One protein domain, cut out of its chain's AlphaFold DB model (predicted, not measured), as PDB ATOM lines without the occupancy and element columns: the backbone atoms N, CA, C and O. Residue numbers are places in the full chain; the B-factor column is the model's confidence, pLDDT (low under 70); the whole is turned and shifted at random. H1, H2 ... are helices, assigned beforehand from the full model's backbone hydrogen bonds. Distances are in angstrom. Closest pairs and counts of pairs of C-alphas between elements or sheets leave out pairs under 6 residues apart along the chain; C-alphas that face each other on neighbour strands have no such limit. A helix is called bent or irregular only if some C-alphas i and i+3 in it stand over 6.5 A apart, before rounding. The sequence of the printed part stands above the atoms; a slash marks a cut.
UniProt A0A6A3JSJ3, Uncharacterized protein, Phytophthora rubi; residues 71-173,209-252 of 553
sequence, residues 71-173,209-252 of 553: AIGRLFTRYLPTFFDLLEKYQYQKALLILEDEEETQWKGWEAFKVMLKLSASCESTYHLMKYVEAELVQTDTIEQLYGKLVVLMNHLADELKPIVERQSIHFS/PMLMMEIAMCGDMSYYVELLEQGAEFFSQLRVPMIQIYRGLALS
ATOM      1  N   ALA A  71     185.176 172.629 187.311       84.19
ATOM      2  CA  ALA A  71     184.057 172.695 188.249       84.19
ATOM      3  C   ALA A  71     182.749 173.057 187.527       84.19
ATOM      4  O   ALA A  71     181.705 172.464 187.802       84.19
ATOM      5  N   ILE A  72     182.818 173.980 186.562       87.56
ATOM      6  CA  ILE A  72     181.678 174.368 185.725       87.56
ATOM      7  C   ILE A  72     181.271 173.203 184.812       87.56
ATOM      8  O   ILE A  72     180.092 172.857 184.765       87.56
ATOM      9  N   GLY A  73     182.223 172.537 184.151       85.88
ATOM     10  CA  GLY A  73     181.934 171.374 183.303       85.88
ATOM     11  C   GLY A  73     181.221 170.249 184.060       85.88
ATOM     12  O   GLY A  73     180.192 169.742 183.610       85.88
ATOM     13  N   ARG A  74     181.689 169.912 185.269       83.62
ATOM     14  CA  ARG A  74     181.037 168.916 186.145       83.62
ATOM     15  C   ARG A  74     179.609 169.303 186.514       83.62
ATOM     16  O   ARG A  74     178.738 168.443 186.609       83.62
ATOM     17  N   LEU A  75     179.365 170.591 186.709       86.38
ATOM     18  CA  LEU A  75     178.062 171.107 187.087       86.38
ATOM     19  C   LEU A  75     177.056 170.986 185.932       86.38
ATOM     20  O   LEU A  75     175.953 170.465 186.110       86.38
ATOM     21  N   PHE A  76     177.451 171.363 184.717       88.88
ATOM     22  CA  PHE A  76     176.589 171.214 183.543       88.88
ATOM     23  C   PHE A  76     176.366 169.748 183.159       88.88
ATOM     24  O   PHE A  76     175.229 169.357 182.903       88.88
ATOM     25  N   THR A  77     177.407 168.914 183.193       86.44
ATOM     26  CA  THR A  77     177.311 167.486 182.834       86.44
ATOM     27  C   THR A  77     176.514 166.652 183.828       86.44
ATOM     28  O   THR A  77     175.818 165.720 183.425       86.44
ATOM     29  N   ARG A  78     176.553 166.986 185.121       84.56
ATOM     30  CA  ARG A  78     175.854 166.219 186.158       84.56
ATOM     31  C   ARG A  78     174.424 166.695 186.404       84.56
ATOM     32  O   ARG A  78     173.505 165.872 186.479       84.56
ATOM     33  N   TYR A  79     174.222 168.003 186.566       85.12
ATOM     34  CA  TYR A  79     172.947 168.528 187.068       85.12
ATOM     35  C   TYR A  79     171.950 168.787 185.963       85.12
ATOM     36  O   TYR A  79     170.786 168.419 186.103       85.12
ATOM     37  N   LEU A  80     172.392 169.401 184.869       90.31
ATOM     38  CA  LEU A  80     171.475 169.873 183.844       90.31
ATOM     39  C   LEU A  80     170.686 168.722 183.178       90.31
ATOM     40  O   LEU A  80     169.463 168.846 183.080       90.31
ATOM     41  N   PRO A  81     171.299 167.567 182.834       90.38
ATOM     42  CA  PRO A  81     170.564 166.408 182.325       90.38
ATOM     43  C   PRO A  81     169.540 165.868 183.323       90.38
ATOM     44  O   PRO A  81     168.381 165.649 182.977       90.38
ATOM     45  N   THR A  82     169.957 165.690 184.580       93.06
ATOM     46  CA  THR A  82     169.093 165.173 185.650       93.06
ATOM     47  C   THR A  82     167.919 166.116 185.906       93.06
ATOM     48  O   THR A  82     166.784 165.678 186.081       93.06
ATOM     49  N   PHE A  83     168.175 167.424 185.899       94.69
ATOM     50  CA  PHE A  83     167.157 168.451 186.060       94.69
ATOM     51  C   PHE A  83     166.127 168.391 184.925       94.69
ATOM     52  O   PHE A  83     164.931 168.302 185.202       94.69
ATOM     53  N   PHE A  84     166.566 168.376 183.662       93.06
ATOM     54  CA  PHE A  84     165.646 168.319 182.525       93.06
ATOM     55  C   PHE A  84     164.865 167.000 182.445       93.06
ATOM     56  O   PHE A  84     163.670 167.038 182.156       93.06
ATOM     57  N   ASP A  85     165.467 165.862 182.804       93.00
ATOM     58  CA  ASP A  85     164.760 164.576 182.922       93.00
ATOM     59  C   ASP A  85     163.653 164.627 183.996       93.00
ATOM     60  O   ASP A  85     162.544 164.120 183.804       93.00
ATOM     61  N   LEU A  86     163.901 165.303 185.124       96.00
ATOM     62  CA  LEU A  86     162.876 165.527 186.147       96.00
ATOM     63  C   LEU A  86     161.767 166.470 185.664       96.00
ATOM     64  O   LEU A  86     160.601 166.231 185.989       96.00
ATOM     65  N   LEU A  87     162.091 167.510 184.886       94.69
ATOM     66  CA  LEU A  87     161.095 168.396 184.268       94.69
ATOM     67  C   LEU A  87     160.217 167.634 183.271       94.69
ATOM     68  O   LEU A  87     158.992 167.748 183.339       94.69
ATOM     69  N   GLU A  88     160.820 166.813 182.408       92.38
ATOM     70  CA  GLU A  88     160.116 165.964 181.439       92.38
ATOM     71  C   GLU A  88     159.168 164.974 182.134       92.38
ATOM     72  O   GLU A  88     158.056 164.725 181.668       92.38
ATOM     73  N   LYS A  89     159.564 164.464 183.307       95.50
ATOM     74  CA  LYS A  89     158.745 163.580 184.153       95.50
ATOM     75  C   LYS A  89     157.744 164.318 185.049       95.50
ATOM     76  O   LYS A  89     157.113 163.672 185.891       95.50
ATOM     77  N   TYR A  90     157.577 165.633 184.893       95.88
ATOM     78  CA  TYR A  90     156.683 166.472 185.703       95.88
ATOM     79  C   TYR A  90     157.020 166.466 187.211       95.88
ATOM     80  O   TYR A  90     156.145 166.639 188.060       95.88
ATOM     81  N   GLN A  91     158.288 166.246 187.577       97.12
ATOM     82  CA  GLN A  91     158.772 166.143 188.962       97.12
ATOM     83  C   GLN A  91     159.451 167.438 189.443       97.12
ATOM     84  O   GLN A  91     160.554 167.409 189.989       97.12
ATOM     85  N   TYR A  92     158.780 168.582 189.287       96.88
ATOM     86  CA  TYR A  92     159.355 169.917 189.531       96.88
ATOM     87  C   TYR A  92     159.919 170.113 190.944       96.88
ATOM     88  O   TYR A  92     160.984 170.691 191.112       96.88
ATOM     89  N   GLN A  93     159.246 169.598 191.974       96.69
ATOM     90  CA  GLN A  93     159.698 169.720 193.362       96.69
ATOM     91  C   GLN A  93     160.990 168.940 193.603       96.69
ATOM     92  O   GLN A  93     161.868 169.427 194.304       96.69
ATOM     93  N   LYS A  94     161.144 167.760 192.990       96.25
ATOM     94  CA  LYS A  94     162.409 167.018 193.062       96.25
ATOM     95  C   LYS A  94     163.514 167.739 192.298       96.25
ATOM     96  O   LYS A  94     164.635 167.782 192.785       96.25
ATOM     97  N   ALA A  95     163.187 168.339 191.152       95.75
ATOM     98  CA  ALA A  95     164.123 169.156 190.385       95.75
ATOM     99  C   ALA A  95     164.612 170.387 191.174       95.75
ATOM    100  O   ALA A  95     165.737 170.831 190.985       95.75
ATOM    101  N   LEU A  96     163.793 170.927 192.084       95.12
ATOM    102  CA  LEU A  96     164.209 171.989 193.002       95.12
ATOM    103  C   LEU A  96     165.082 171.465 194.150       95.12
ATOM    104  O   LEU A  96     166.068 172.112 194.481       95.12
ATOM    105  N   LEU A  97     164.755 170.300 194.720       95.06
ATOM    106  CA  LEU A  97     165.518 169.705 195.826       95.06
ATOM    107  C   LEU A  97     166.961 169.371 195.432       95.06
ATOM    108  O   LEU A  97     167.870 169.631 196.211       95.06
ATOM    109  N   ILE A  98     167.197 168.890 194.203       92.81
ATOM    110  CA  ILE A  98     168.569 168.614 193.734       92.81
ATOM    111  C   ILE A  98     169.461 169.868 193.675       92.81
ATOM    112  O   ILE A  98     170.672 169.734 193.558       92.81
ATOM    113  N   LEU A  99     168.881 171.074 193.739       90.12
ATOM    114  CA  LEU A  99     169.617 172.342 193.771       90.12
ATOM    115  C   LEU A  99     169.911 172.831 195.193       90.12
ATOM    116  O   LEU A  99     170.672 173.784 195.349       90.12
ATOM    117  N   GLU A 100     169.260 172.262 196.210       88.75
ATOM    118  CA  GLU A 100     169.436 172.651 197.616       88.75
ATOM    119  C   GLU A 100     170.571 171.874 198.296       88.75
ATOM    120  O   GLU A 100     171.183 172.400 199.221       88.75
ATOM    121  N   ASP A 101     170.890 170.677 197.801       82.75
ATOM    122  CA  ASP A 101     171.909 169.784 198.371       82.75
ATOM    123  C   ASP A 101     173.359 170.125 197.947       82.75
ATOM    124  O   ASP A 101     174.295 169.417 198.317       82.75
ATOM    125  N   GLU A 102     173.568 171.191 197.171       75.69
ATOM    126  CA  GLU A 102     174.851 171.500 196.523       75.69
ATOM    127  C   GLU A 102     175.719 172.513 197.283       75.69
ATOM    128  O   GLU A 102     175.249 173.561 197.737       75.69
ATOM    129  N   GLU A 103     177.024 172.227 197.336       77.38
ATOM    130  CA  GLU A 103     178.039 173.142 197.864       77.38
ATOM    131  C   GLU A 103     178.214 174.368 196.951       77.38
ATOM    132  O   GLU A 103     178.126 174.305 195.723       77.38
ATOM    133  N   GLU A 104     178.450 175.529 197.560       81.69
ATOM    134  CA  GLU A 104     178.601 176.793 196.844       81.69
ATOM    135  C   GLU A 104     179.860 176.769 195.961       81.69
ATOM    136  O   GLU A 104     180.983 176.627 196.449       81.69
ATOM    137  N   THR A 105     179.684 176.896 194.641       85.31
ATOM    138  CA  THR A 105     180.817 176.940 193.708       85.31
ATOM    139  C   THR A 105     181.411 178.349 193.634       85.31
ATOM    140  O   THR A 105     180.721 179.346 193.832       85.31
ATOM    141  N   GLN A 106     182.698 178.460 193.291       88.06
ATOM    142  CA  GLN A 106     183.366 179.761 193.115       88.06
ATOM    143  C   GLN A 106     182.992 180.475 191.800       88.06
ATOM    144  O   GLN A 106     183.484 181.573 191.525       88.06
ATOM    145  N   TRP A 107     182.153 179.868 190.956       90.81
ATOM    146  CA  TRP A 107     181.752 180.470 189.692       90.81
ATOM    147  C   TRP A 107     180.788 181.631 189.938       90.81
ATOM    148  O   TRP A 107     179.706 181.454 190.487       90.81
ATOM    149  N   LYS A 108     181.150 182.834 189.476       90.62
ATOM    150  CA  LYS A 108     180.315 184.040 189.631       90.62
ATOM    151  C   LYS A 108     178.908 183.883 189.034       90.62
ATOM    152  O   LYS A 108     177.974 184.504 189.530       90.62
ATOM    153  N   GLY A 109     178.758 183.040 188.008       91.69
ATOM    154  CA  GLY A 109     177.473 182.722 187.378       91.69
ATOM    155  C   GLY A 109     176.606 181.723 188.152       91.69
ATOM    156  O   GLY A 109     175.463 181.498 187.763       91.69
ATOM    157  N   TRP A 110     177.093 181.141 189.254       92.62
ATOM    158  CA  TRP A 110     176.396 180.079 189.989       92.62
ATOM    159  C   TRP A 110     175.027 180.502 190.524       92.62
ATOM    160  O   TRP A 110     174.043 179.779 190.361       92.62
ATOM    161  N   GLU A 111     174.925 181.693 191.116       94.00
ATOM    162  CA  GLU A 111     173.637 182.197 191.606       94.00
ATOM    163  C   GLU A 111     172.650 182.433 190.461       94.00
ATOM    164  O   GLU A 111     171.485 182.044 190.558       94.00
ATOM    165  N   ALA A 112     173.112 182.999 189.340       95.00
ATOM    166  CA  ALA A 112     172.281 183.187 188.154       95.00
ATOM    167  C   ALA A 112     171.800 181.841 187.586       95.00
ATOM    168  O   ALA A 112     170.627 181.705 187.239       95.00
ATOM    169  N   PHE A 113     172.669 180.827 187.574       95.06
ATOM    170  CA  PHE A 113     172.340 179.466 187.161       95.06
ATOM    171  C   PHE A 113     171.283 178.820 188.067       95.06
ATOM    172  O   PHE A 113     170.266 178.330 187.574       95.06
ATOM    173  N   LYS A 114     171.444 178.893 189.395       94.69
ATOM    174  CA  LYS A 114     170.433 178.400 190.347       94.69
ATOM    175  C   LYS A 114     169.089 179.103 190.165       94.69
ATOM    176  O   LYS A 114     168.049 178.445 190.175       94.69
ATOM    177  N   VAL A 115     169.090 180.428 189.995       96.31
ATOM    178  CA  VAL A 115     167.859 181.198 189.756       96.31
ATOM    179  C   VAL A 115     167.207 180.785 188.438       96.31
ATOM    180  O   VAL A 115     165.992 180.597 188.413       96.31
ATOM    181  N   MET A 116     167.991 180.584 187.376       97.06
ATOM    182  CA  MET A 116     167.504 180.110 186.079       97.06
ATOM    183  C   MET A 116     166.783 178.764 186.215       97.06
ATOM    184  O   MET A 116     165.626 178.651 185.807       97.06
ATOM    185  N   LEU A 117     167.391 177.777 186.881       96.00
ATOM    186  CA  LEU A 117     166.766 176.464 187.077       96.00
ATOM    187  C   LEU A 117     165.516 176.536 187.965       96.00
ATOM    188  O   LEU A 117     164.468 175.991 187.613       96.00
ATOM    189  N   LYS A 118     165.561 177.276 189.080       96.81
ATOM    190  CA  LYS A 118     164.384 177.466 189.950       96.81
ATOM    191  C   LYS A 118     163.219 178.121 189.206       96.81
ATOM    192  O   LYS A 118     162.062 177.716 189.369       96.81
ATOM    193  N   LEU A 119     163.523 179.120 188.379       97.38
ATOM    194  CA  LEU A 119     162.537 179.815 187.563       97.38
ATOM    195  C   LEU A 119     161.977 178.898 186.472       97.38
ATOM    196  O   LEU A 119     160.761 178.869 186.302       97.38
ATOM    197  N   SER A 120     162.819 178.100 185.810       97.12
ATOM    198  CA  SER A 120     162.404 177.108 184.810       97.12
ATOM    199  C   SER A 120     161.411 176.095 185.390       97.12
ATOM    200  O   SER A 120     160.291 175.973 184.891       97.12
ATOM    201  N   ALA A 121     161.747 175.462 186.522       97.19
ATOM    202  CA  ALA A 121     160.856 174.513 187.197       97.19
ATOM    203  C   ALA A 121     159.520 175.158 187.619       97.19
ATOM    204  O   ALA A 121     158.459 174.542 187.500       97.19
ATOM    205  N   SER A 122     159.555 176.409 188.088       97.00
ATOM    206  CA  SER A 122     158.356 177.152 188.502       97.00
ATOM    207  C   SER A 122     157.460 177.534 187.320       97.00
ATOM    208  O   SER A 122     156.235 177.406 187.407       97.00
ATOM    209  N   CYS A 123     158.055 177.983 186.212       97.31
ATOM    210  CA  CYS A 123     157.340 178.325 184.985       97.31
ATOM    211  C   CYS A 123     156.668 177.091 184.378       97.31
ATOM    212  O   CYS A 123     155.462 177.118 184.120       97.31
ATOM    213  N   GLU A 124     157.410 175.994 184.228       96.81
ATOM    214  CA  GLU A 124     156.894 174.754 183.643       96.81
ATOM    215  C   GLU A 124     155.828 174.108 184.535       96.81
ATOM    216  O   GLU A 124     154.779 173.701 184.042       96.81
ATOM    217  N   SER A 125     156.002 174.118 185.862       97.19
ATOM    218  CA  SER A 125     154.967 173.667 186.803       97.19
ATOM    219  C   SER A 125     153.672 174.476 186.671       97.19
ATOM    220  O   SER A 125     152.578 173.913 186.579       97.19
ATOM    221  N   THR A 126     153.780 175.806 186.598       95.94
ATOM    222  CA  THR A 126     152.622 176.700 186.434       95.94
ATOM    223  C   THR A 126     151.936 176.475 185.086       95.94
ATOM    224  O   THR A 126     150.704 176.459 185.017       95.94
ATOM    225  N   TYR A 127     152.725 176.269 184.031       96.06
ATOM    226  CA  TYR A 127     152.245 175.992 182.685       96.06
ATOM    227  C   TYR A 127     151.498 174.654 182.613       96.06
ATOM    228  O   TYR A 127     150.343 174.616 182.194       96.06
ATOM    229  N   HIS A 128     152.107 173.567 183.086       94.56
ATOM    230  CA  HIS A 128     151.521 172.230 183.012       94.56
ATOM    231  C   HIS A 128     150.300 172.049 183.917       94.56
ATOM    232  O   HIS A 128     149.371 171.326 183.556       94.56
ATOM    233  N   LEU A 129     150.250 172.746 185.056       94.81
ATOM    234  CA  LEU A 129     149.058 172.799 185.907       94.81
ATOM    235  C   LEU A 129     147.976 173.751 185.375       94.81
ATOM    236  O   LEU A 129     146.901 173.816 185.964       94.81
ATOM    237  N   MET A 130     148.243 174.494 184.293       94.75
ATOM    238  CA  MET A 130     147.339 175.495 183.715       94.75
ATOM    239  C   MET A 130     146.871 176.569 184.716       94.75
ATOM    240  O   MET A 130     145.836 177.201 184.514       94.75
ATOM    241  N   LYS A 131     147.641 176.829 185.782       93.81
ATOM    242  CA  LYS A 131     147.261 177.793 186.835       93.81
ATOM    243  C   LYS A 131     147.079 179.211 186.300       93.81
ATOM    244  O   LYS A 131     146.235 179.957 186.774       93.81
ATOM    245  N   TYR A 132     147.830 179.570 185.263       92.56
ATOM    246  CA  TYR A 132     147.729 180.873 184.604       92.56
ATOM    247  C   TYR A 132     146.390 181.107 183.882       92.56
ATOM    248  O   TYR A 132     146.105 182.227 183.473       92.56
ATOM    249  N   VAL A 133     145.562 180.070 183.720       91.56
ATOM    250  CA  VAL A 133     144.219 180.154 183.126       91.56
ATOM    251  C   VAL A 133     143.126 180.318 184.196       91.56
ATOM    252  O   VAL A 133     141.972 180.606 183.873       91.56
ATOM    253  N   GLU A 134     143.461 180.168 185.479       91.38
ATOM    254  CA  GLU A 134     142.513 180.354 186.579       91.38
ATOM    255  C   GLU A 134     141.992 181.796 186.626       91.38
ATOM    256  O   GLU A 134     142.704 182.740 186.292       91.38
ATOM    257  N   ALA A 135     140.742 181.982 187.059       86.06
ATOM    258  CA  ALA A 135     140.032 183.263 186.966       86.06
ATOM    259  C   ALA A 135     140.778 184.453 187.603       86.06
ATOM    260  O   ALA A 135     140.638 185.582 187.138       86.06
ATOM    261  N   GLU A 136     141.574 184.197 188.643       90.75
ATOM    262  CA  GLU A 136     142.369 185.209 189.344       90.75
ATOM    263  C   GLU A 136     143.635 185.604 188.568       90.75
ATOM    264  O   GLU A 136     144.039 186.764 188.589       90.75
ATOM    265  N   LEU A 137     144.244 184.655 187.851       90.69
ATOM    266  CA  LEU A 137     145.540 184.830 187.193       90.69
ATOM    267  C   LEU A 137     145.426 185.097 185.695       90.69
ATOM    268  O   LEU A 137     146.314 185.732 185.132       90.69
ATOM    269  N   VAL A 138     144.324 184.697 185.063       90.31
ATOM    270  CA  VAL A 138     144.100 184.801 183.614       90.31
ATOM    271  C   VAL A 138     144.130 186.239 183.097       90.31
ATOM    272  O   VAL A 138     144.393 186.477 181.921       90.31
ATOM    273  N   GLN A 139     143.877 187.231 183.950       88.69
ATOM    274  CA  GLN A 139     143.990 188.644 183.577       88.69
ATOM    275  C   GLN A 139     145.409 189.190 183.739       88.69
ATOM    276  O   GLN A 139     145.739 190.195 183.114       88.69
ATOM    277  N   THR A 140     146.251 188.518 184.518       93.00
ATOM    278  CA  THR A 140     147.644 188.907 184.737       93.00
ATOM    279  C   THR A 140     148.535 188.360 183.625       93.00
ATOM    280  O   THR A 140     148.231 187.341 183.015       93.00
ATOM    281  N   ASP A 141     149.641 189.041 183.364       93.00
ATOM    282  CA  ASP A 141     150.729 188.612 182.482       93.00
ATOM    283  C   ASP A 141     151.881 187.962 183.273       93.00
ATOM    284  O   ASP A 141     153.031 187.935 182.832       93.00
ATOM    285  N   THR A 142     151.587 187.463 184.481       95.00
ATOM    286  CA  THR A 142     152.601 186.997 185.437       95.00
ATOM    287  C   THR A 142     153.457 185.879 184.849       95.00
ATOM    288  O   THR A 142     154.680 185.925 184.955       95.00
ATOM    289  N   ILE A 143     152.842 184.873 184.217       95.62
ATOM    290  CA  ILE A 143     153.586 183.736 183.663       95.62
ATOM    291  C   ILE A 143     154.428 184.161 182.451       95.62
ATOM    292  O   ILE A 143     155.569 183.722 182.326       95.62
ATOM    293  N   GLU A 144     153.926 185.064 181.604       95.56
ATOM    294  CA  GLU A 144     154.671 185.621 180.472       95.56
ATOM    295  C   GLU A 144     155.892 186.420 180.950       95.56
ATOM    296  O   GLU A 144     156.987 186.251 180.415       95.56
ATOM    297  N   GLN A 145     155.740 187.232 182.002       96.44
ATOM    298  CA  GLN A 145     156.856 187.955 182.617       96.44
ATOM    299  C   GLN A 145     157.900 187.008 183.226       96.44
ATOM    300  O   GLN A 145     159.100 187.286 183.146       96.44
ATOM    301  N   LEU A 146     157.474 185.894 183.831       96.75
ATOM    302  CA  LEU A 146     158.388 184.891 184.380       96.75
ATOM    303  C   LEU A 146     159.179 184.179 183.273       96.75
ATOM    304  O   LEU A 146     160.401 184.094 183.385       96.75
ATOM    305  N   TYR A 147     158.534 183.765 182.174       97.56
ATOM    306  CA  TYR A 147     159.246 183.226 181.007       97.56
ATOM    307  C   TYR A 147     160.177 184.263 180.370       97.56
ATOM    308  O   TYR A 147     161.298 183.925 180.003       97.56
ATOM    309  N   GLY A 148     159.776 185.536 180.301       96.38
ATOM    310  CA  GLY A 148     160.647 186.613 179.822       96.38
ATOM    311  C   GLY A 148     161.929 186.744 180.654       96.38
ATOM    312  O   GLY A 148     163.023 186.825 180.100       96.38
ATOM    313  N   LYS A 149     161.817 186.686 181.988       97.56
ATOM    314  CA  LYS A 149     162.982 186.673 182.890       97.56
ATOM    315  C   LYS A 149     163.839 185.418 182.716       97.56
ATOM    316  O   LYS A 149     165.062 185.523 182.761       97.56
ATOM    317  N   LEU A 150     163.218 184.256 182.501       97.88
ATOM    318  CA  LEU A 150     163.926 182.998 182.253       97.88
ATOM    319  C   LEU A 150     164.779 183.080 180.985       97.88
ATOM    320  O   LEU A 150     165.963 182.770 181.034       97.88
ATOM    321  N   VAL A 151     164.204 183.572 179.886       97.62
ATOM    322  CA  VAL A 151     164.900 183.767 178.605       97.62
ATOM    323  C   VAL A 151     166.109 184.692 178.766       97.62
ATOM    324  O   VAL A 151     167.197 184.368 178.294       97.62
ATOM    325  N   VAL A 152     165.958 185.811 179.487       97.62
ATOM    326  CA  VAL A 152     167.076 186.735 179.766       97.62
ATOM    327  C   VAL A 152     168.194 186.045 180.551       97.62
ATOM    328  O   VAL A 152     169.364 186.224 180.221       97.62
ATOM    329  N   LEU A 153     167.854 185.237 181.560       97.56
ATOM    330  CA  LEU A 153     168.846 184.495 182.343       97.56
ATOM    331  C   LEU A 153     169.564 183.422 181.517       97.56
ATOM    332  O   LEU A 153     170.774 183.276 181.659       97.56
ATOM    333  N   MET A 154     168.849 182.694 180.657       97.50
ATOM    334  CA  MET A 154     169.453 181.673 179.792       97.50
ATOM    335  C   MET A 154     170.449 182.293 178.809       97.50
ATOM    336  O   MET A 154     171.575 181.812 178.718       97.50
ATOM    337  N   ASN A 155     170.085 183.407 178.164       97.56
ATOM    338  CA  ASN A 155     170.992 184.134 177.271       97.56
ATOM    339  C   ASN A 155     172.209 184.696 178.020       97.56
ATOM    340  O   ASN A 155     173.334 184.556 177.553       97.56
ATOM    341  N   HIS A 156     172.007 185.272 179.211       97.31
ATOM    342  CA  HIS A 156     173.116 185.767 180.031       97.31
ATOM    343  C   HIS A 156     174.106 184.652 180.399       97.31
ATOM    344  O   HIS A 156     175.314 184.847 180.295       97.31
ATOM    345  N   LEU A 157     173.608 183.478 180.800       96.56
ATOM    346  CA  LEU A 157     174.457 182.330 181.122       96.56
ATOM    347  C   LEU A 157     175.170 181.778 179.883       96.56
ATOM    348  O   LEU A 157     176.339 181.420 179.983       96.56
ATOM    349  N   ALA A 158     174.505 181.744 178.725       96.56
ATOM    350  CA  ALA A 158     175.139 181.366 177.464       96.56
ATOM    351  C   ALA A 158     176.315 182.305 177.139       96.56
ATOM    352  O   ALA A 158     177.411 181.839 176.835       96.56
ATOM    353  N   ASP A 159     176.121 183.618 177.289       96.94
ATOM    354  CA  ASP A 159     177.165 184.620 177.056       96.94
ATOM    355  C   ASP A 159     178.330 184.523 178.057       96.94
ATOM    356  O   ASP A 159     179.484 184.676 177.662       96.94
ATOM    357  N   GLU A 160     178.064 184.204 179.327       95.75
ATOM    358  CA  GLU A 160     179.109 183.957 180.338       95.75
ATOM    359  C   GLU A 160     179.919 182.677 180.059       95.75
ATOM    360  O   GLU A 160     181.100 182.602 180.404       95.75
ATOM    361  N   LEU A 161     179.311 181.668 179.424       94.00
ATOM    362  CA  LEU A 161     179.979 180.413 179.070       94.00
ATOM    363  C   LEU A 161     180.834 180.520 177.798       94.00
ATOM    364  O   LEU A 161     181.871 179.862 177.721       94.00
ATOM    365  N   LYS A 162     180.471 181.370 176.826       95.56
ATOM    366  CA  LYS A 162     181.242 181.585 175.581       95.56
ATOM    367  C   LYS A 162     182.752 181.806 175.791       95.56
ATOM    368  O   LYS A 162     183.530 181.061 175.198       95.56
ATOM    369  N   PRO A 163     183.223 182.722 176.664       94.44
ATOM    370  CA  PRO A 163     184.660 182.906 176.878       94.44
ATOM    371  C   PRO A 163     185.337 181.692 177.535       94.44
ATOM    372  O   PRO A 163     186.554 181.548 177.437       94.44
ATOM    373  N   ILE A 164     184.588 180.829 178.231       91.00
ATOM    374  CA  ILE A 164     185.102 179.565 178.784       91.00
ATOM    375  C   ILE A 164     185.328 178.563 177.653       91.00
ATOM    376  O   ILE A 164     186.409 177.983 177.552       91.00
ATOM    377  N   VAL A 165     184.341 178.430 176.762       91.06
ATOM    378  CA  VAL A 165     184.421 177.599 175.553       91.06
ATOM    379  C   VAL A 165     185.594 178.033 174.672       91.06
ATOM    380  O   VAL A 165     186.380 177.195 174.236       91.06
ATOM    381  N   GLU A 166     185.778 179.340 174.462       91.81
ATOM    382  CA  GLU A 166     186.902 179.871 173.684       91.81
ATOM    383  C   GLU A 166     188.256 179.485 174.298       91.81
ATOM    384  O   GLU A 166     189.129 178.983 173.587       91.81
ATOM    385  N   ARG A 167     188.426 179.627 175.623       89.12
ATOM    386  CA  ARG A 167     189.656 179.195 176.314       89.12
ATOM    387  C   ARG A 167     189.903 177.696 176.164       89.12
ATOM    388  O   ARG A 167     191.022 177.304 175.838       89.12
ATOM    389  N   GLN A 168     188.874 176.868 176.348       85.12
ATOM    390  CA  GLN A 168     188.980 175.418 176.164       85.12
ATOM    391  C   GLN A 168     189.376 175.068 174.723       85.12
ATOM    392  O   GLN A 168     190.293 174.275 174.510       85.12
ATOM    393  N   SER A 169     188.775 175.723 173.726       85.56
ATOM    394  CA  SER A 169     189.076 175.481 172.309       85.56
ATOM    395  C   SER A 169     190.542 175.767 171.950       85.56
ATOM    396  O   SER A 169     191.147 175.019 171.180       85.56
ATOM    397  N   ILE A 170     191.153 176.791 172.563       85.81
ATOM    398  CA  ILE A 170     192.571 177.133 172.370       85.81
ATOM    399  C   ILE A 170     193.473 176.029 172.931       85.81
ATOM    400  O   ILE A 170     194.469 175.677 172.299       85.81
ATOM    401  N   HIS A 171     193.116 175.450 174.080       79.38
ATOM    402  CA  HIS A 171     193.877 174.355 174.677       79.38
ATOM    403  C   HIS A 171     193.767 173.047 173.877       79.38
ATOM    404  O   HIS A 171     194.750 172.309 173.803       79.38
ATOM    405  N   PHE A 172     192.633 172.787 173.213       70.75
ATOM    406  CA  PHE A 172     192.420 171.570 172.414       70.75
ATOM    407  C   PHE A 172     192.878 171.657 170.955       70.75
ATOM    408  O   PHE A 172     193.157 170.630 170.340       70.75
ATOM    409  N   SER A 173     193.012 172.859 170.388       67.00
ATOM    410  CA  SER A 173     193.480 173.035 169.002       67.00
ATOM    411  C   SER A 173     194.981 172.729 168.822       67.00
ATOM    412  O   SER A 173     195.489 172.620 167.704       67.00
ATOM    413  N   PRO A 209     196.087 158.449 178.605       68.31
ATOM    414  CA  PRO A 209     194.835 158.186 177.915       68.31
ATOM    415  C   PRO A 209     193.642 158.363 178.859       68.31
ATOM    416  O   PRO A 209     192.528 158.602 178.399       68.31
ATOM    417  N   MET A 210     193.876 158.302 180.175       66.25
ATOM    418  CA  MET A 210     192.869 158.562 181.188       66.25
ATOM    419  C   MET A 210     192.513 160.052 181.282       66.25
ATOM    420  O   MET A 210     191.332 160.366 181.374       66.25
ATOM    421  N   LEU A 211     193.486 160.961 181.151       64.06
ATOM    422  CA  LEU A 211     193.240 162.408 181.104       64.06
ATOM    423  C   LEU A 211     192.504 162.799 179.814       64.06
ATOM    424  O   LEU A 211     191.556 163.573 179.857       64.06
ATOM    425  N   MET A 212     192.882 162.212 178.671       63.72
ATOM    426  CA  MET A 212     192.163 162.398 177.399       63.72
ATOM    427  C   MET A 212     190.721 161.878 177.470       63.72
ATOM    428  O   MET A 212     189.821 162.490 176.898       63.72
ATOM    429  N   MET A 213     190.480 160.778 178.193       64.75
ATOM    430  CA  MET A 213     189.129 160.265 178.413       64.75
ATOM    431  C   MET A 213     188.337 161.121 179.410       64.75
ATOM    432  O   MET A 213     187.170 161.383 179.157       64.75
ATOM    433  N   GLU A 214     188.944 161.604 180.497       59.31
ATOM    434  CA  GLU A 214     188.293 162.511 181.457       59.31
ATOM    435  C   GLU A 214     187.908 163.841 180.795       59.31
ATOM    436  O   GLU A 214     186.785 164.314 180.951       59.31
ATOM    437  N   ILE A 215     188.785 164.370 179.945       58.22
ATOM    438  CA  ILE A 215     188.529 165.544 179.112       58.22
ATOM    439  C   ILE A 215     187.405 165.283 178.098       58.22
ATOM    440  O   ILE A 215     186.508 166.112 177.959       58.22
ATOM    441  N   ALA A 216     187.402 164.128 177.425       60.06
ATOM    442  CA  ALA A 216     186.301 163.739 176.540       60.06
ATOM    443  C   ALA A 216     184.975 163.542 177.305       60.06
ATOM    444  O   ALA A 216     183.900 163.675 176.720       60.06
ATOM    445  N   MET A 217     185.038 163.246 178.609       55.31
ATOM    446  CA  MET A 217     183.872 163.121 179.486       55.31
ATOM    447  C   MET A 217     183.391 164.452 180.077       55.31
ATOM    448  O   MET A 217     182.229 164.525 180.474       55.31
ATOM    449  N   CYS A 218     184.216 165.504 180.111       56.97
ATOM    450  CA  CYS A 218     183.826 166.821 180.634       56.97
ATOM    451  C   CYS A 218     182.773 167.554 179.786       56.97
ATOM    452  O   CYS A 218     182.301 168.610 180.203       56.97
ATOM    453  N   GLY A 219     182.333 166.955 178.674       64.38
ATOM    454  CA  GLY A 219     181.299 167.490 177.801       64.38
ATOM    455  C   GLY A 219     181.815 168.689 177.017       64.38
ATOM    456  O   GLY A 219     182.564 169.524 177.518       64.38
ATOM    457  N   ASP A 220     181.430 168.777 175.754       81.75
ATOM    458  CA  ASP A 220     181.724 169.965 174.971       81.75
ATOM    459  C   ASP A 220     180.942 171.143 175.571       81.75
ATOM    460  O   ASP A 220     179.717 171.184 175.485       81.75
ATOM    461  N   MET A 221     181.611 172.095 176.226       86.94
ATOM    462  CA  MET A 221     180.916 173.240 176.822       86.94
ATOM    463  C   MET A 221     180.171 174.076 175.772       86.94
ATOM    464  O   MET A 221     179.199 174.750 176.122       86.94
ATOM    465  N   SER A 222     180.564 173.996 174.492       89.56
ATOM    466  CA  SER A 222     179.829 174.635 173.396       89.56
ATOM    467  C   SER A 222     178.415 174.068 173.248       89.56
ATOM    468  O   SER A 222     177.474 174.833 173.046       89.56
ATOM    469  N   TYR A 223     178.226 172.768 173.500       89.94
ATOM    470  CA  TYR A 223     176.909 172.135 173.506       89.94
ATOM    471  C   TYR A 223     175.977 172.772 174.545       89.94
ATOM    472  O   TYR A 223     174.802 172.998 174.273       89.94
ATOM    473  N   TYR A 224     176.481 173.104 175.738       91.50
ATOM    474  CA  TYR A 224     175.658 173.734 176.774       91.50
ATOM    475  C   TYR A 224     175.318 175.193 176.462       91.50
ATOM    476  O   TYR A 224     174.236 175.647 176.835       91.50
ATOM    477  N   VAL A 225     176.197 175.917 175.759       94.81
ATOM    478  CA  VAL A 225     175.882 177.247 175.215       94.81
ATOM    479  C   VAL A 225     174.730 177.137 174.218       94.81
ATOM    480  O   VAL A 225     173.713 177.805 174.395       94.81
ATOM    481  N   GLU A 226     174.843 176.234 173.240       93.06
ATOM    482  CA  GLU A 226     173.790 175.994 172.248       93.06
ATOM    483  C   GLU A 226     172.478 175.553 172.908       93.06
ATOM    484  O   GLU A 226     171.410 176.045 172.553       93.06
ATOM    485  N   LEU A 227     172.539 174.679 173.916       92.06
ATOM    486  CA  LEU A 227     171.367 174.215 174.657       92.06
ATOM    487  C   LEU A 227     170.651 175.364 175.385       92.06
ATOM    488  O   LEU A 227     169.419 175.400 175.419       92.06
ATOM    489  N   LEU A 228     171.396 176.304 175.975       95.56
ATOM    490  CA  LEU A 228     170.817 177.480 176.628       95.56
ATOM    491  C   LEU A 228     170.171 178.429 175.612       95.56
ATOM    492  O   LEU A 228     169.063 178.909 175.856       95.56
ATOM    493  N   GLU A 229     170.819 178.663 174.470       95.56
ATOM    494  CA  GLU A 229     170.281 179.501 173.390       95.56
ATOM    495  C   GLU A 229     169.019 178.876 172.769       95.56
ATOM    496  O   GLU A 229     167.986 179.539 172.661       95.56
ATOM    497  N   GLN A 230     169.046 177.576 172.462       93.00
ATOM    498  CA  GLN A 230     167.884 176.827 171.970       93.00
ATOM    499  C   GLN A 230     166.750 176.793 172.997       93.00
ATOM    500  O   GLN A 230     165.579 176.927 172.642       93.00
ATOM    501  N   GLY A 231     167.068 176.638 174.283       92.88
ATOM    502  CA  GLY A 231     166.075 176.703 175.349       92.88
ATOM    503  C   GLY A 231     165.423 178.086 175.445       92.88
ATOM    504  O   GLY A 231     164.198 178.191 175.540       92.88
ATOM    505  N   ALA A 232     166.213 179.158 175.348       96.44
ATOM    506  CA  ALA A 232     165.713 180.530 175.306       96.44
ATOM    507  C   ALA A 232     164.801 180.772 174.085       96.44
ATOM    508  O   ALA A 232     163.730 181.384 174.207       96.44
ATOM    509  N   GLU A 233     165.179 180.246 172.919       92.19
ATOM    510  CA  GLU A 233     164.367 180.276 171.704       92.19
ATOM    511  C   GLU A 233     163.050 179.509 171.886       92.19
ATOM    512  O   GLU A 233     161.976 180.057 171.644       92.19
ATOM    513  N   PHE A 234     163.104 178.284 172.406       92.44
ATOM    514  CA  PHE A 234     161.927 177.466 172.690       92.44
ATOM    515  C   PHE A 234     160.933 178.191 173.609       92.44
ATOM    516  O   PHE A 234     159.735 178.268 173.313       92.44
ATOM    517  N   PHE A 235     161.404 178.771 174.717       94.44
ATOM    518  CA  PHE A 235     160.515 179.460 175.651       94.44
ATOM    519  C   PHE A 235     159.894 180.724 175.042       94.44
ATOM    520  O   PHE A 235     158.698 180.971 175.222       94.44
ATOM    521  N   SER A 236     160.677 181.503 174.293       92.31
ATOM    522  CA  SER A 236     160.217 182.758 173.688       92.31
ATOM    523  C   SER A 236     159.314 182.552 172.467       92.31
ATOM    524  O   SER A 236     158.280 183.211 172.362       92.31
ATOM    525  N   GLN A 237     159.664 181.632 171.567       85.81
ATOM    526  CA  GLN A 237     158.960 181.427 170.301       85.81
ATOM    527  C   GLN A 237     157.799 180.437 170.397       85.81
ATOM    528  O   GLN A 237     156.861 180.530 169.606       85.81
ATOM    529  N   LEU A 238     157.829 179.498 171.347       86.56
ATOM    530  CA  LEU A 238     156.820 178.443 171.433       86.56
ATOM    531  C   LEU A 238     155.954 178.561 172.685       86.56
ATOM    532  O   LEU A 238     154.731 178.692 172.578       86.56
ATOM    533  N   ARG A 239     156.558 178.557 173.881       90.44
ATOM    534  CA  ARG A 239     155.790 178.553 175.142       90.44
ATOM    535  C   ARG A 239     154.976 179.827 175.341       90.44
ATOM    536  O   ARG A 239     153.784 179.733 175.635       90.44
ATOM    537  N   VAL A 240     155.578 181.003 175.160       89.75
ATOM    538  CA  VAL A 240     154.871 182.282 175.351       89.75
ATOM    539  C   VAL A 240     153.670 182.425 174.397       89.75
ATOM    540  O   VAL A 240     152.571 182.702 174.887       89.75
ATOM    541  N   PRO A 241     153.781 182.159 173.079       85.94
ATOM    542  CA  PRO A 241     152.613 182.168 172.195       85.94
ATOM    543  C   PRO A 241     151.536 181.142 172.567       85.94
ATOM    544  O   PRO A 241     150.349 181.468 172.526       85.94
ATOM    545  N   MET A 242     151.909 179.926 172.989       85.62
ATOM    546  CA  MET A 242     150.930 178.934 173.461       85.62
ATOM    547  C   MET A 242     150.137 179.446 174.672       85.62
ATOM    548  O   MET A 242     148.911 179.327 174.699       85.62
ATOM    549  N   ILE A 243     150.810 180.067 175.645       90.56
ATOM    550  CA  ILE A 243     150.167 180.695 176.808       90.56
ATOM    551  C   ILE A 243     149.178 181.772 176.366       90.56
ATOM    552  O   ILE A 243     148.036 181.771 176.823       90.56
ATOM    553  N   GLN A 244     149.577 182.651 175.443       85.50
ATOM    554  CA  GLN A 244     148.703 183.699 174.910       85.50
ATOM    555  C   GLN A 244     147.469 183.118 174.212       85.50
ATOM    556  O   GLN A 244     146.370 183.649 174.372       85.50
ATOM    557  N   ILE A 245     147.617 182.005 173.486       83.44
ATOM    558  CA  ILE A 245     146.492 181.291 172.873       83.44
ATOM    559  C   ILE A 245     145.542 180.776 173.957       83.44
ATOM    560  O   ILE A 245     144.353 181.098 173.920       83.44
ATOM    561  N   TYR A 246     146.031 180.017 174.942       86.75
ATOM    562  CA  TYR A 246     145.180 179.459 176.001       86.75
ATOM    563  C   TYR A 246     144.510 180.543 176.845       86.75
ATOM    564  O   TYR A 246     143.313 180.462 177.130       86.75
ATOM    565  N   ARG A 247     145.246 181.602 177.176       86.31
ATOM    566  CA  ARG A 247     144.724 182.775 177.874       86.31
ATOM    567  C   ARG A 247     143.686 183.504 177.026       86.31
ATOM    568  O   ARG A 247     142.629 183.843 177.538       86.31
ATOM    569  N   GLY A 248     143.910 183.673 175.724       80.81
ATOM    570  CA  GLY A 248     142.930 184.244 174.797       80.81
ATOM    571  C   GLY A 248     141.657 183.401 174.673       80.81
ATOM    572  O   GLY A 248     140.557 183.946 174.580       80.81
ATOM    573  N   LEU A 249     141.778 182.071 174.728       81.00
ATOM    574  CA  LEU A 249     140.629 181.166 174.794       81.00
ATOM    575  C   LEU A 249     139.851 181.350 176.103       81.00
ATOM    576  O   LEU A 249     138.625 181.453 176.065       81.00
ATOM    577  N   ALA A 250     140.551 181.450 177.231       82.75
ATOM    578  CA  ALA A 250     139.954 181.609 178.553       82.75
ATOM    579  C   ALA A 250     139.344 183.000 178.800       82.75
ATOM    580  O   ALA A 250     138.266 183.106 179.380       82.75
ATOM    581  N   LEU A 251     139.994 184.061 178.311       79.44
ATOM    582  CA  LEU A 251     139.529 185.451 178.367       79.44
ATOM    583  C   LEU A 251     138.483 185.781 177.310       79.44
ATOM    584  O   LEU A 251     137.935 186.883 177.339       79.44
ATOM    585  N   SER A 252     138.201 184.885 176.360       73.19
ATOM    586  CA  SER A 252     137.119 185.116 175.408       73.19
ATOM    587  C   SER A 252     135.774 185.076 176.148       73.19
ATOM    588  O   SER A 252     135.118 184.052 176.270       73.19
TER     589      SER A 252
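What this domain is: This is residues 71 to 173 and 209 to 252 of the 553 residues of an uncharacterized protein of Phytophthora rubi (UniProt A0A6A3JSJ3). The domain is a rod built on two long bent helices, H4 and H6, whose arms H4a and H6a lie side by side and run opposite ways; H3 packs on H4a, short H2 on H3, and H1b on H2. Residues 209 to 214 of H5 stick out at one end. The printed part has 147 residues with six named helices, H1 to H6 in order, and no named strand: the class is all helix. It is only just compact, close to loose, with a radius of gyration of the C-alphas of 17.5 A, and spans 63 by 29 by 24 A.

Where its parts are: By hydrogen bonds H4, residues 142 to 172, H6, residues 221 to 251, and H1, residues 71 to 88, were each assigned as one helix, but they are bent: C-alphas 160 and 163 are 6.6 A apart, 237 and 240 6.6 A, 78 and 81 6.5 A. The arms are H4a, 142 to 160, 27.2 A from first to last C-alpha; H4b, 163 to 172; H6a, 221 to 237, 24.3 A; H6b, 240 to 251; H1a, 71 to 78; and H1b, 81 to 88. H3 is residues 110 to 128, 27.0 A; H2 is 92 to 97 and H5 209 to 217. C-alpha 71 is at (184.057, 172.695, 188.249) and C-alpha 251 at (139.529, 185.451, 178.367).

How they stand to each other: H4a touches H6a, closest C-alphas Val 151 and Ala 232, 4.7 A, at a shallow tilt of 23 degrees, opposite ways. H4b and H6a only just touch, only at their ends, closest C-alphas Val 165 and Met 221, 5.7 A. H3 and H4a form a hairpin, closest C-alphas Met 116 and Leu 153, 5.9 A. H2 and H3 form another, closest C-alphas Tyr 92 and Ala 121, 5.4 A, as do H1b and H2, Phe 83 and Ala 95, 5.3 A. H1a and H6a are close but not clearly touching, closest C-alphas 6.8 A apart; H5 is apart from H6a. Every O i to N i+4 pair is within hydrogen-bond range in H2, H3, H5 and the six arms.

The domain as a whole: The farthest C-alphas, Pro 209 and Ser 252, are 63.7 A apart. Residues 174 to 208 are cut out, with 17.4 A between C-alphas 173 and 209. The links H2 to H3 and H3 to H4 are long. Residues 173 and 209 to 219 have pLDDT under 70.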